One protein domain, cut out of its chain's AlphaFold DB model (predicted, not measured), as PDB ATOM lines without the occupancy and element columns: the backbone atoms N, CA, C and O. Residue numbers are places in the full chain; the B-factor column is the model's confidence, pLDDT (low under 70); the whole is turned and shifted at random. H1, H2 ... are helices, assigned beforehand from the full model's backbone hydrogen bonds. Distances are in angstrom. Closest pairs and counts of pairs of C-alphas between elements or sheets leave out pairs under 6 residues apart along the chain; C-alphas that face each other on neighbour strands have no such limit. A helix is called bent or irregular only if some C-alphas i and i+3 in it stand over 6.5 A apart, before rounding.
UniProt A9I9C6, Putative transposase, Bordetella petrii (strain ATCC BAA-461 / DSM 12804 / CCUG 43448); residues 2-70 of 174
ATOM      1  N   SER A   2     177.241 295.597 369.314       42.94
ATOM      2  CA  SER A   2     176.676 294.652 368.329       42.94
ATOM      3  C   SER A   2     177.446 294.496 367.006       42.94
ATOM      4  O   SER A   2     177.155 293.586 366.247       42.94
ATOM      5  N   GLY A   3     178.432 295.348 366.704       52.03
ATOM      6  CA  GLY A   3     179.067 295.373 365.375       52.03
ATOM      7  C   GLY A   3     180.142 294.310 365.098       52.03
ATOM      8  O   GLY A   3     180.682 294.302 364.001       52.03
ATOM      9  N   GLN A   4     180.506 293.467 366.074       55.44
ATOM     10  CA  GLN A   4     181.588 292.475 365.923       55.44
ATOM     11  C   GLN A   4     181.080 291.101 365.459       55.44
ATOM     12  O   GLN A   4     181.725 290.475 364.628       55.44
ATOM     13  N   TYR A   5     179.904 290.668 365.924       62.94
ATOM     14  CA  TYR A   5     179.339 289.355 365.578       62.94
ATOM     15  C   TYR A   5     178.992 289.228 364.093       62.94
ATOM     16  O   TYR A   5     179.203 288.185 363.485       62.94
ATOM     17  N   GLN A   6     178.523 290.320 363.485       74.75
ATOM     18  CA  GLN A   6     178.078 290.315 362.097       74.75
ATOM     19  C   GLN A   6     179.196 289.961 361.110       74.75
ATOM     20  O   GLN A   6     178.924 289.294 360.120       74.75
ATOM     21  N   LEU A   7     180.440 290.384 361.367       71.44
ATOM     22  CA  LEU A   7     181.545 290.131 360.440       71.44
ATOM     23  C   LEU A   7     181.953 288.652 360.451       71.44
ATOM     24  O   LEU A   7     182.105 288.067 359.388       71.44
ATOM     25  N   ALA A   8     182.073 288.045 361.636       73.88
ATOM     26  CA  ALA A   8     182.415 286.630 361.763       73.88
ATOM     27  C   ALA A   8     181.339 285.733 361.130       73.88
ATOM     28  O   ALA A   8     181.665 284.850 360.339       73.88
ATOM     29  N   CYS A   9     180.060 286.012 361.406       79.69
ATOM     30  CA  CYS A   9     178.949 285.289 360.786       79.69
ATOM     31  C   CYS A   9     178.914 285.484 359.264       79.69
ATOM     32  O   CYS A   9     178.726 284.514 358.535       79.69
ATOM     33  N   ALA A  10     179.120 286.713 358.778       81.00
ATOM     34  CA  ALA A  10     179.131 286.987 357.345       81.00
ATOM     35  C   ALA A  10     180.267 286.244 356.634       81.00
ATOM     36  O   ALA A  10     180.007 285.590 355.631       81.00
ATOM     37  N   CYS A  11     181.490 286.283 357.173       75.12
ATOM     38  CA  CYS A  11     182.629 285.568 356.597       75.12
ATOM     39  C   CYS A  11     182.405 284.049 356.571       75.12
ATOM     40  O   CYS A  11     182.699 283.421 355.561       75.12
ATOM     41  N   ALA A  12     181.862 283.465 357.646       79.62
ATOM     42  CA  ALA A  12     181.596 282.027 357.711       79.62
ATOM     43  C   ALA A  12     180.564 281.580 356.662       79.62
ATOM     44  O   ALA A  12     180.775 280.589 355.968       79.62
ATOM     45  N   LEU A  13     179.476 282.338 356.500       84.50
ATOM     46  CA  LEU A  13     178.454 282.056 355.489       84.50
ATOM     47  C   LEU A  13     178.996 282.223 354.063       84.50
ATOM     48  O   LEU A  13     178.676 281.423 353.189       84.50
ATOM     49  N   GLN A  14     179.855 283.218 353.838       83.25
ATOM     50  CA  GLN A  14     180.507 283.414 352.544       83.25
ATOM     51  C   GLN A  14     181.484 282.286 352.209       83.25
ATOM     52  O   GLN A  14     181.491 281.808 351.079       83.25
ATOM     53  N   ALA A  15     182.259 281.815 353.190       76.88
ATOM     54  CA  ALA A  15     183.155 280.670 353.028       76.88
ATOM     55  C   ALA A  15     182.396 279.361 352.737       76.88
ATOM     56  O   ALA A  15     182.919 278.493 352.048       76.88
ATOM     57  N   ALA A  16     181.151 279.244 353.208       83.56
ATOM     58  CA  ALA A  16     180.246 278.146 352.865       83.56
ATOM     59  C   ALA A  16     179.572 278.303 351.483       83.56
ATOM     60  O   ALA A  16     178.755 277.468 351.107       83.56
ATOM     61  N   GLY A  17     179.894 279.361 350.725       82.00
ATOM     62  CA  GLY A  17     179.389 279.591 349.368       82.00
ATOM     63  C   GLY A  17     178.063 280.354 349.289       82.00
ATOM     64  O   GLY A  17     177.502 280.486 348.202       82.00
ATOM     65  N   PHE A  18     177.546 280.882 350.402       85.19
ATOM     66  CA  PHE A  18     176.315 281.672 350.379       85.19
ATOM     67  C   PHE A  18     176.572 283.123 349.955       85.19
ATOM     68  O   PHE A  18     177.536 283.765 350.379       85.19
ATOM     69  N   ALA A  19     175.643 283.688 349.182       84.81
ATOM     70  CA  ALA A  19     175.581 285.125 348.949       84.81
ATOM     71  C   ALA A  19     175.114 285.834 350.232       84.81
ATOM     72  O   ALA A  19     173.991 285.637 350.695       84.81
ATOM     73  N   VAL A  20     175.981 286.668 350.813       86.56
ATOM     74  CA  VAL A  20     175.717 287.339 352.093       86.56
ATOM     75  C   VAL A  20     175.516 288.838 351.898       86.56
ATOM     76  O   VAL A  20     176.354 289.527 351.311       86.56
ATOM     77  N   VAL A  21     174.432 289.356 352.481       87.25
ATOM     78  CA  VAL A  21     174.126 290.788 352.552       87.25
ATOM     79  C   VAL A  21     174.086 291.236 354.011       87.25
ATOM     80  O   VAL A  21     173.406 290.654 354.855       87.25
ATOM     81  N   VAL A  22     174.814 292.309 354.315       85.38
ATOM     82  CA  VAL A  22     174.871 292.930 355.644       85.38
ATOM     83  C   VAL A  22     173.981 294.171 355.641       85.38
ATOM     84  O   VAL A  22     174.367 295.224 355.141       85.38
ATOM     85  N   ILE A  23     172.784 294.048 356.214       86.62
ATOM     86  CA  ILE A  23     171.769 295.112 356.224       86.62
ATOM     87  C   ILE A  23     171.864 295.926 357.521       86.62
ATOM     88  O   ILE A  23     172.113 295.390 358.604       86.62
ATOM     89  N   ASN A  24     171.652 297.241 357.428       85.62
ATOM     90  CA  ASN A  24     171.553 298.101 358.604       85.62
ATOM     91  C   ASN A  24     170.262 297.767 359.386       85.62
ATOM     92  O   ASN A  24     169.189 297.771 358.783       85.62
ATOM     93  N   PRO A  25     170.305 297.584 360.721       86.94
ATOM     94  CA  PRO A  25     169.104 297.344 361.526       86.94
ATOM     95  C   PRO A  25     167.970 298.357 361.302       86.94
ATOM     96  O   PRO A  25     166.798 298.008 361.431       86.94
ATOM     97  N   ARG A  26     168.295 299.609 360.942       87.31
ATOM     98  CA  ARG A  26     167.289 300.621 360.587       87.31
ATOM     99  C   ARG A  26     166.522 300.250 359.313       87.31
ATOM    100  O   ARG A  26     165.304 300.330 359.323       87.31
ATOM    101  N   GLN A  27     167.211 299.793 358.267       90.31
ATOM    102  CA  GLN A  27     166.577 299.386 357.007       90.31
ATOM    103  C   GLN A  27     165.639 298.193 357.217       90.31
ATOM    104  O   GLN A  27     164.503 298.225 356.758       90.31
ATOM    105  N   ALA A  28     166.070 297.189 357.990       89.62
ATOM    106  CA  ALA A  28     165.209 296.064 358.364       89.62
ATOM    107  C   ALA A  28     163.957 296.534 359.129       89.62
ATOM    108  O   ALA A  28     162.849 296.056 358.884       89.62
ATOM    109  N   ARG A  29     164.108 297.521 360.023       88.81
ATOM    110  CA  ARG A  29     162.985 298.096 360.773       88.81
ATOM    111  C   ARG A  29     162.031 298.901 359.894       88.81
ATOM    112  O   ARG A  29     160.828 298.853 360.127       88.81
ATOM    113  N   ASP A  30     162.545 299.656 358.935       92.75
ATOM    114  CA  ASP A  30     161.711 300.449 358.034       92.75
ATOM    115  C   ASP A  30     160.948 299.546 357.052       92.75
ATOM    116  O   ASP A  30     159.764 299.779 356.819       92.75
ATOM    117  N   PHE A  31     161.552 298.438 356.607       93.06
ATOM    118  CA  PHE A  31     160.846 297.387 355.868       93.06
ATOM    119  C   PHE A  31     159.733 296.736 356.708       93.06
ATOM    120  O   PHE A  31     158.602 296.613 356.244       93.06
ATOM    121  N   ALA A  32     160.001 296.402 357.977       92.62
ATOM    122  CA  ALA A  32     158.977 295.859 358.877       92.62
ATOM    123  C   ALA A  32     157.765 296.795 359.021       92.62
ATOM    124  O   ALA A  32     156.623 296.339 358.970       92.62
ATOM    125  N   LYS A  33     158.009 298.108 359.159       93.25
ATOM    126  CA  LYS A  33     156.938 299.115 359.218       93.25
ATOM    127  C   LYS A  33     156.129 299.160 357.924       93.25
ATOM    128  O   LYS A  33     154.908 299.216 358.002       93.25
ATOM    129  N   ALA A  34     156.791 299.120 356.766       92.94
ATOM    130  CA  ALA A  34     156.118 299.102 355.467       92.94
ATOM    131  C   ALA A  34     155.223 297.860 355.295       92.94
ATOM    132  O   ALA A  34     154.138 297.962 354.739       92.94
ATOM    133  N   MET A  35     155.630 296.718 355.860       90.25
ATOM    134  CA  MET A  35     154.855 295.469 355.886       90.25
ATOM    135  C   MET A  35     153.788 295.415 357.002       90.25
ATOM    136  O   MET A  35     153.218 294.355 357.257       90.25
ATOM    137  N   GLY A  36     153.542 296.515 357.728       90.81
ATOM    138  CA  GLY A  36     152.551 296.579 358.814       90.81
ATOM    139  C   GLY A  36     152.953 295.856 360.109       90.81
ATOM    140  O   GLY A  36     152.133 295.685 361.013       90.81
ATOM    141  N   ARG A  37     154.215 295.435 360.251       87.44
ATOM    142  CA  ARG A  37     154.706 294.685 361.417       87.44
ATOM    143  C   ARG A  37     155.330 295.624 362.442       87.44
ATOM    144  O   ARG A  37     156.502 295.993 362.367       87.44
ATOM    145  N   LEU A  38     154.518 296.021 363.418       79.00
ATOM    146  CA  LEU A  38     154.908 296.971 364.468       79.00
ATOM    147  C   LEU A  38     155.453 296.281 365.729       79.00
ATOM    148  O   LEU A  38     156.328 296.828 366.414       79.00
ATOM    149  N   VAL A  39     154.958 295.073 366.010       84.00
ATOM    150  CA  VAL A  39     155.369 294.251 367.152       84.00
ATOM    151  C   VAL A  39     156.780 293.716 366.923       84.00
ATOM    152  O   VAL A  39     157.124 293.291 365.824       84.00
ATOM    153  N   LYS A  40     157.604 293.750 367.973       78.06
ATOM    154  CA  LYS A  40     158.968 293.225 367.949       78.06
ATOM    155  C   LYS A  40     159.036 291.913 368.730       78.06
ATOM    156  O   LYS A  40     159.124 291.942 369.954       78.06
ATOM    157  N   THR A  41     159.015 290.796 368.015       86.94
ATOM    158  CA  THR A  41     159.356 289.466 368.539       86.94
ATOM    159  C   THR A  41     160.413 288.834 367.643       86.94
ATOM    160  O   THR A  41     160.481 289.158 366.457       86.94
ATOM    161  N   ASP A  42     161.200 287.903 368.182       86.19
ATOM    162  CA  ASP A  42     162.253 287.231 367.409       86.19
ATOM    163  C   ASP A  42     161.684 286.486 366.187       86.19
ATOM    164  O   ASP A  42     162.277 286.507 365.110       86.19
ATOM    165  N   SER A  43     160.486 285.900 366.314       88.12
ATOM    166  CA  SER A  43     159.787 285.229 365.210       88.12
ATOM    167  C   SER A  43     159.341 286.191 364.104       88.12
ATOM    168  O   SER A  43     159.441 285.867 362.918       88.12
ATOM    169  N   VAL A  44     158.865 287.384 364.474       87.88
ATOM    170  CA  VAL A  44     158.481 288.434 363.522       87.88
ATOM    171  C   VAL A  44     159.722 289.002 362.840       87.88
ATOM    172  O   VAL A  44     159.722 289.144 361.618       87.88
ATOM    173  N   ASP A  45     160.789 289.263 363.597       86.25
ATOM    174  CA  ASP A  45     162.048 289.783 363.061       86.25
ATOM    175  C   ASP A  45     162.684 288.779 362.073       86.25
ATOM    176  O   ASP A  45     163.100 289.179 360.984       86.25
ATOM    177  N   ALA A  46     162.679 287.473 362.375       89.94
ATOM    178  CA  ALA A  46     163.174 286.435 361.464       89.94
ATOM    179  C   ALA A  46     162.382 286.384 360.145       89.94
ATOM    180  O   ALA A  46     162.975 286.334 359.064       89.94
ATOM    181  N   ARG A  47     161.046 286.459 360.217       92.00
ATOM    182  CA  ARG A  47     160.184 286.482 359.023       92.00
ATOM    183  C   ARG A  47     160.405 287.738 358.179       92.00
ATOM    184  O   ARG A  47     160.507 287.640 356.961       92.00
ATOM    185  N   VAL A  48     160.528 288.903 358.817       92.62
ATOM    186  CA  VAL A  48     160.848 290.173 358.143       92.62
ATOM    187  C   VAL A  48     162.181 290.079 357.403       92.62
ATOM    188  O   VAL A  48     162.266 290.515 356.258       92.62
ATOM    189  N   LEU A  49     163.216 289.513 358.029       91.62
ATOM    190  CA  LEU A  49     164.525 289.353 357.392       91.62
ATOM    191  C   LEU A  49     164.480 288.369 356.215       91.62
ATOM    192  O   LEU A  49     165.108 288.640 355.194       91.62
ATOM    193  N   ALA A  50     163.726 287.274 356.329       92.12
ATOM    194  CA  ALA A  50     163.550 286.309 355.243       92.12
ATOM    195  C   ALA A  50     162.837 286.931 354.032       92.12
ATOM    196  O   ALA A  50     163.302 286.793 352.902       92.12
ATOM    197  N   GLU A  51     161.756 287.676 354.259       93.44
ATOM    198  CA  GLU A  51     161.040 288.382 353.188       93.44
ATOM    199  C   GLU A  51     161.895 289.483 352.561       93.44
ATOM    200  O   GLU A  51     161.943 289.613 351.340       93.44
ATOM    201  N   LEU A  52     162.635 290.241 353.374       92.44
ATOM    202  CA  LEU A  52     163.572 291.237 352.864       92.44
ATOM    203  C   LEU A  52     164.655 290.587 351.989       92.44
ATOM    204  O   LEU A  52     164.992 291.124 350.935       92.44
ATOM    205  N   ALA A  53     165.173 289.422 352.388       91.56
ATOM    206  CA  ALA A  53     166.133 288.666 351.591       91.56
ATOM    207  C   ALA A  53     165.527 288.187 350.260       91.56
ATOM    208  O   ALA A  53     166.185 288.299 349.227       91.56
ATOM    209  N   GLN A  54     164.271 287.728 350.254       92.00
ATOM    210  CA  GLN A  54     163.559 287.358 349.024       92.00
ATOM    211  C   GLN A  54     163.395 288.556 348.083       92.00
ATOM    212  O   GLN A  54     163.713 288.453 346.898       92.00
ATOM    213  N   VAL A  55     162.979 289.712 348.611       91.94
ATOM    214  CA  VAL A  55     162.843 290.954 347.833       91.94
ATOM    215  C   VAL A  55     164.181 291.373 347.219       91.94
ATOM    216  O   VAL A  55     164.220 291.774 346.058       91.94
ATOM    217  N   LEU A  56     165.281 291.275 347.970       90.56
ATOM    218  CA  LEU A  56     166.618 291.587 347.456       90.56
ATOM    219  C   LEU A  56     167.083 290.584 346.395       90.56
ATOM    220  O   LEU A  56     167.721 290.990 345.430       90.56
ATOM    221  N   ASN A  57     166.755 289.300 346.544       89.81
ATOM    222  CA  ASN A  57     167.157 288.263 345.596       89.81
ATOM    223  C   ASN A  57     166.464 288.393 344.229       89.81
ATOM    224  O   ASN A  57     167.044 288.009 343.218       89.81
ATOM    225  N   LEU A  58     165.242 288.933 344.199       89.88
ATOM    226  CA  LEU A  58     164.467 289.147 342.971       89.88
ATOM    227  C   LEU A  58     164.880 290.406 342.197       89.88
ATOM    228  O   LEU A  58     164.424 290.613 341.073       89.88
ATOM    229  N   ARG A  59     165.713 291.270 342.783       89.19
ATOM    230  CA  ARG A  59     166.155 292.490 342.112       89.19
ATOM    231  C   ARG A  59     167.173 292.188 341.007       89.19
ATOM    232  O   ARG A  59     168.115 291.435 341.250       89.19
ATOM    233  N   PRO A  60     167.073 292.847 339.839       87.12
ATOM    234  CA  PRO A  60     168.079 292.721 338.786       87.12
ATOM    235  C   PRO A  60     169.449 293.271 339.216       87.12
ATOM    236  O   PRO A  60     170.473 292.803 338.735       87.12
ATOM    237  N   ASP A  61     169.492 294.216 340.163       89.25
ATOM    238  CA  ASP A  61     170.718 294.800 340.718       89.25
ATOM    239  C   ASP A  61     171.197 294.117 342.015       89.25
ATOM    240  O   ASP A  61     171.952 294.718 342.786       89.25
ATOM    241  N   ARG A  62     170.780 292.866 342.287       86.19
ATOM    242  CA  ARG A  62     171.073 292.174 343.561       86.19
ATOM    243  C   ARG A  62     172.564 292.129 343.910       86.19
ATOM    244  O   ARG A  62     172.922 292.241 345.083       86.19
ATOM    245  N   ASP A  63     173.429 292.028 342.902       84.38
ATOM    246  CA  ASP A  63     174.877 291.882 343.079       84.38
ATOM    247  C   ASP A  63     175.506 293.110 343.748       84.38
ATOM    248  O   ASP A  63     176.498 292.988 344.462       84.38
ATOM    249  N   ARG A  64     174.871 294.288 343.640       83.94
ATOM    250  CA  ARG A  64     175.284 295.507 344.354       83.94
ATOM    251  C   ARG A  64     175.202 295.359 345.876       83.94
ATOM    252  O   ARG A  64     175.919 296.046 346.607       83.94
ATOM    253  N   PHE A  65     174.291 294.521 346.362       81.50
ATOM    254  CA  PHE A  65     174.068 294.308 347.792       81.50
ATOM    255  C   PHE A  65     174.931 293.175 348.350       81.50
ATOM    256  O   PHE A  65     175.178 293.136 349.560       81.50
ATOM    257  N   ILE A  66     175.400 292.271 347.488       81.88
ATOM    258  CA  ILE A  66     176.273 291.169 347.877       81.88
ATOM    259  C   ILE A  66     177.657 291.746 348.151       81.88
ATOM    260  O   ILE A  66     178.304 292.335 347.286       81.88
ATOM    261  N   LYS A  67     178.132 291.589 349.386       71.69
ATOM    262  CA  LYS A  67     179.493 292.008 349.717       71.69
ATOM    263  C   LYS A  67     180.464 291.004 349.081       71.69
ATOM    264  O   LYS A  67     180.312 289.821 349.373       71.69
ATOM    265  N   PRO A  68     181.448 291.412 348.262       71.88
ATOM    266  CA  PRO A  68     182.433 290.472 347.738       71.88
ATOM    267  C   PRO A  68     183.211 289.830 348.889       71.88
ATOM    268  O   PRO A  68     183.409 290.465 349.935       71.88
ATOM    269  N   MET A  69     183.629 288.575 348.698       65.44
ATOM    270  CA  MET A  69     184.418 287.857 349.694       65.44
ATOM    271  C   MET A  69     185.691 288.665 349.982       65.44
ATOM    272  O   MET A  69     186.415 289.005 349.046       65.44
ATOM    273  N   PRO A  70     185.942 289.046 351.244       67.31
ATOM    274  CA  PRO A  70     187.065 289.909 351.552       67.31
ATOM    275  C   PRO A  70     188.377 289.149 351.356       67.31
ATOM    276  O   PRO A  70     188.571 288.094 351.963       67.31
TER     277      PRO A  70
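This is residues 2 to 70 of the 174 residues of the protein "Putative transposase" of Bordetella petrii (strain ATCC BAA-461 / DSM 12804 / CCUG 43448) (UniProt A9I9C6). Two helices, H2 and H3, cross at about a right angle and make one side of the domain, while the first helix, H1, lies at the other side without contact to either. The strand-free link of residues 16 to 24 runs across from H1 to H2, and after H3 the unnamed stretch of residues 58 to 70 comes back across to the side of H1, where the printed part ends. The printed part has 69 residues with three named helices, in the order H1, H2, H3, and no named strand, and its class is all helix. It is only just compact, close to loose, with a radius of gyration of the C-alphas of 12.9 A, and the C-alphas span 35 by 30 by 17 A along their three main axes.

H1, residues 5 to 15, touches no helix. It is apart from H2, residues 25 to 34. It is also apart from H3, residues 42 to 57. H2 and H3 touch, with 7 pairs of C-alphas within 8 A. Their closest C-alphas are those of Ala 32 and Val 48, 6.0 A apart. H3 touches H2 with residues 45 to 52 alone. The lines of H2 and H3 stand at 89 degrees, about perpendicular, and their centres are 10.2 A apart. In H1, H2 and H3 every backbone pair of O i and N i+4 is within hydrogen-bond range.

H1 runs from Tyr 5 to Ala 15, 15.7 A from first to last C-alpha, and C-alpha 5 is at (179.339, 289.355, 365.578). H2 runs from Pro 25 to Ala 34 over 14.4 A, and C-alpha 25 is at (169.104, 297.344, 361.526). H3, the longest helix with 16 residues, runs from Asp 42 to Asn 57 over 22.4 A and ends with C-alpha 57 at (167.157, 288.263, 345.596). No helix is bent or irregular.

The two C-alphas farthest apart in the domain are those of Gly 36 and Pro 70, at 35.9 A, while the first and last printed C-alphas, of Ser 2 and Pro 70, are 20.3 A apart. The printed part has no cut. The link from H1 to H2, with 9 residues, and the link from H2 to H3, with 7 residues, are short but not tight. Residues 58 to 70 hold no named element, and their C-alphas lie 10 to 18 A from the mean of all C-alphas. The mean pLDDT of the printed part of this model is 83.5, and it is under 70 in residues 2 to 5 and 69 to 70.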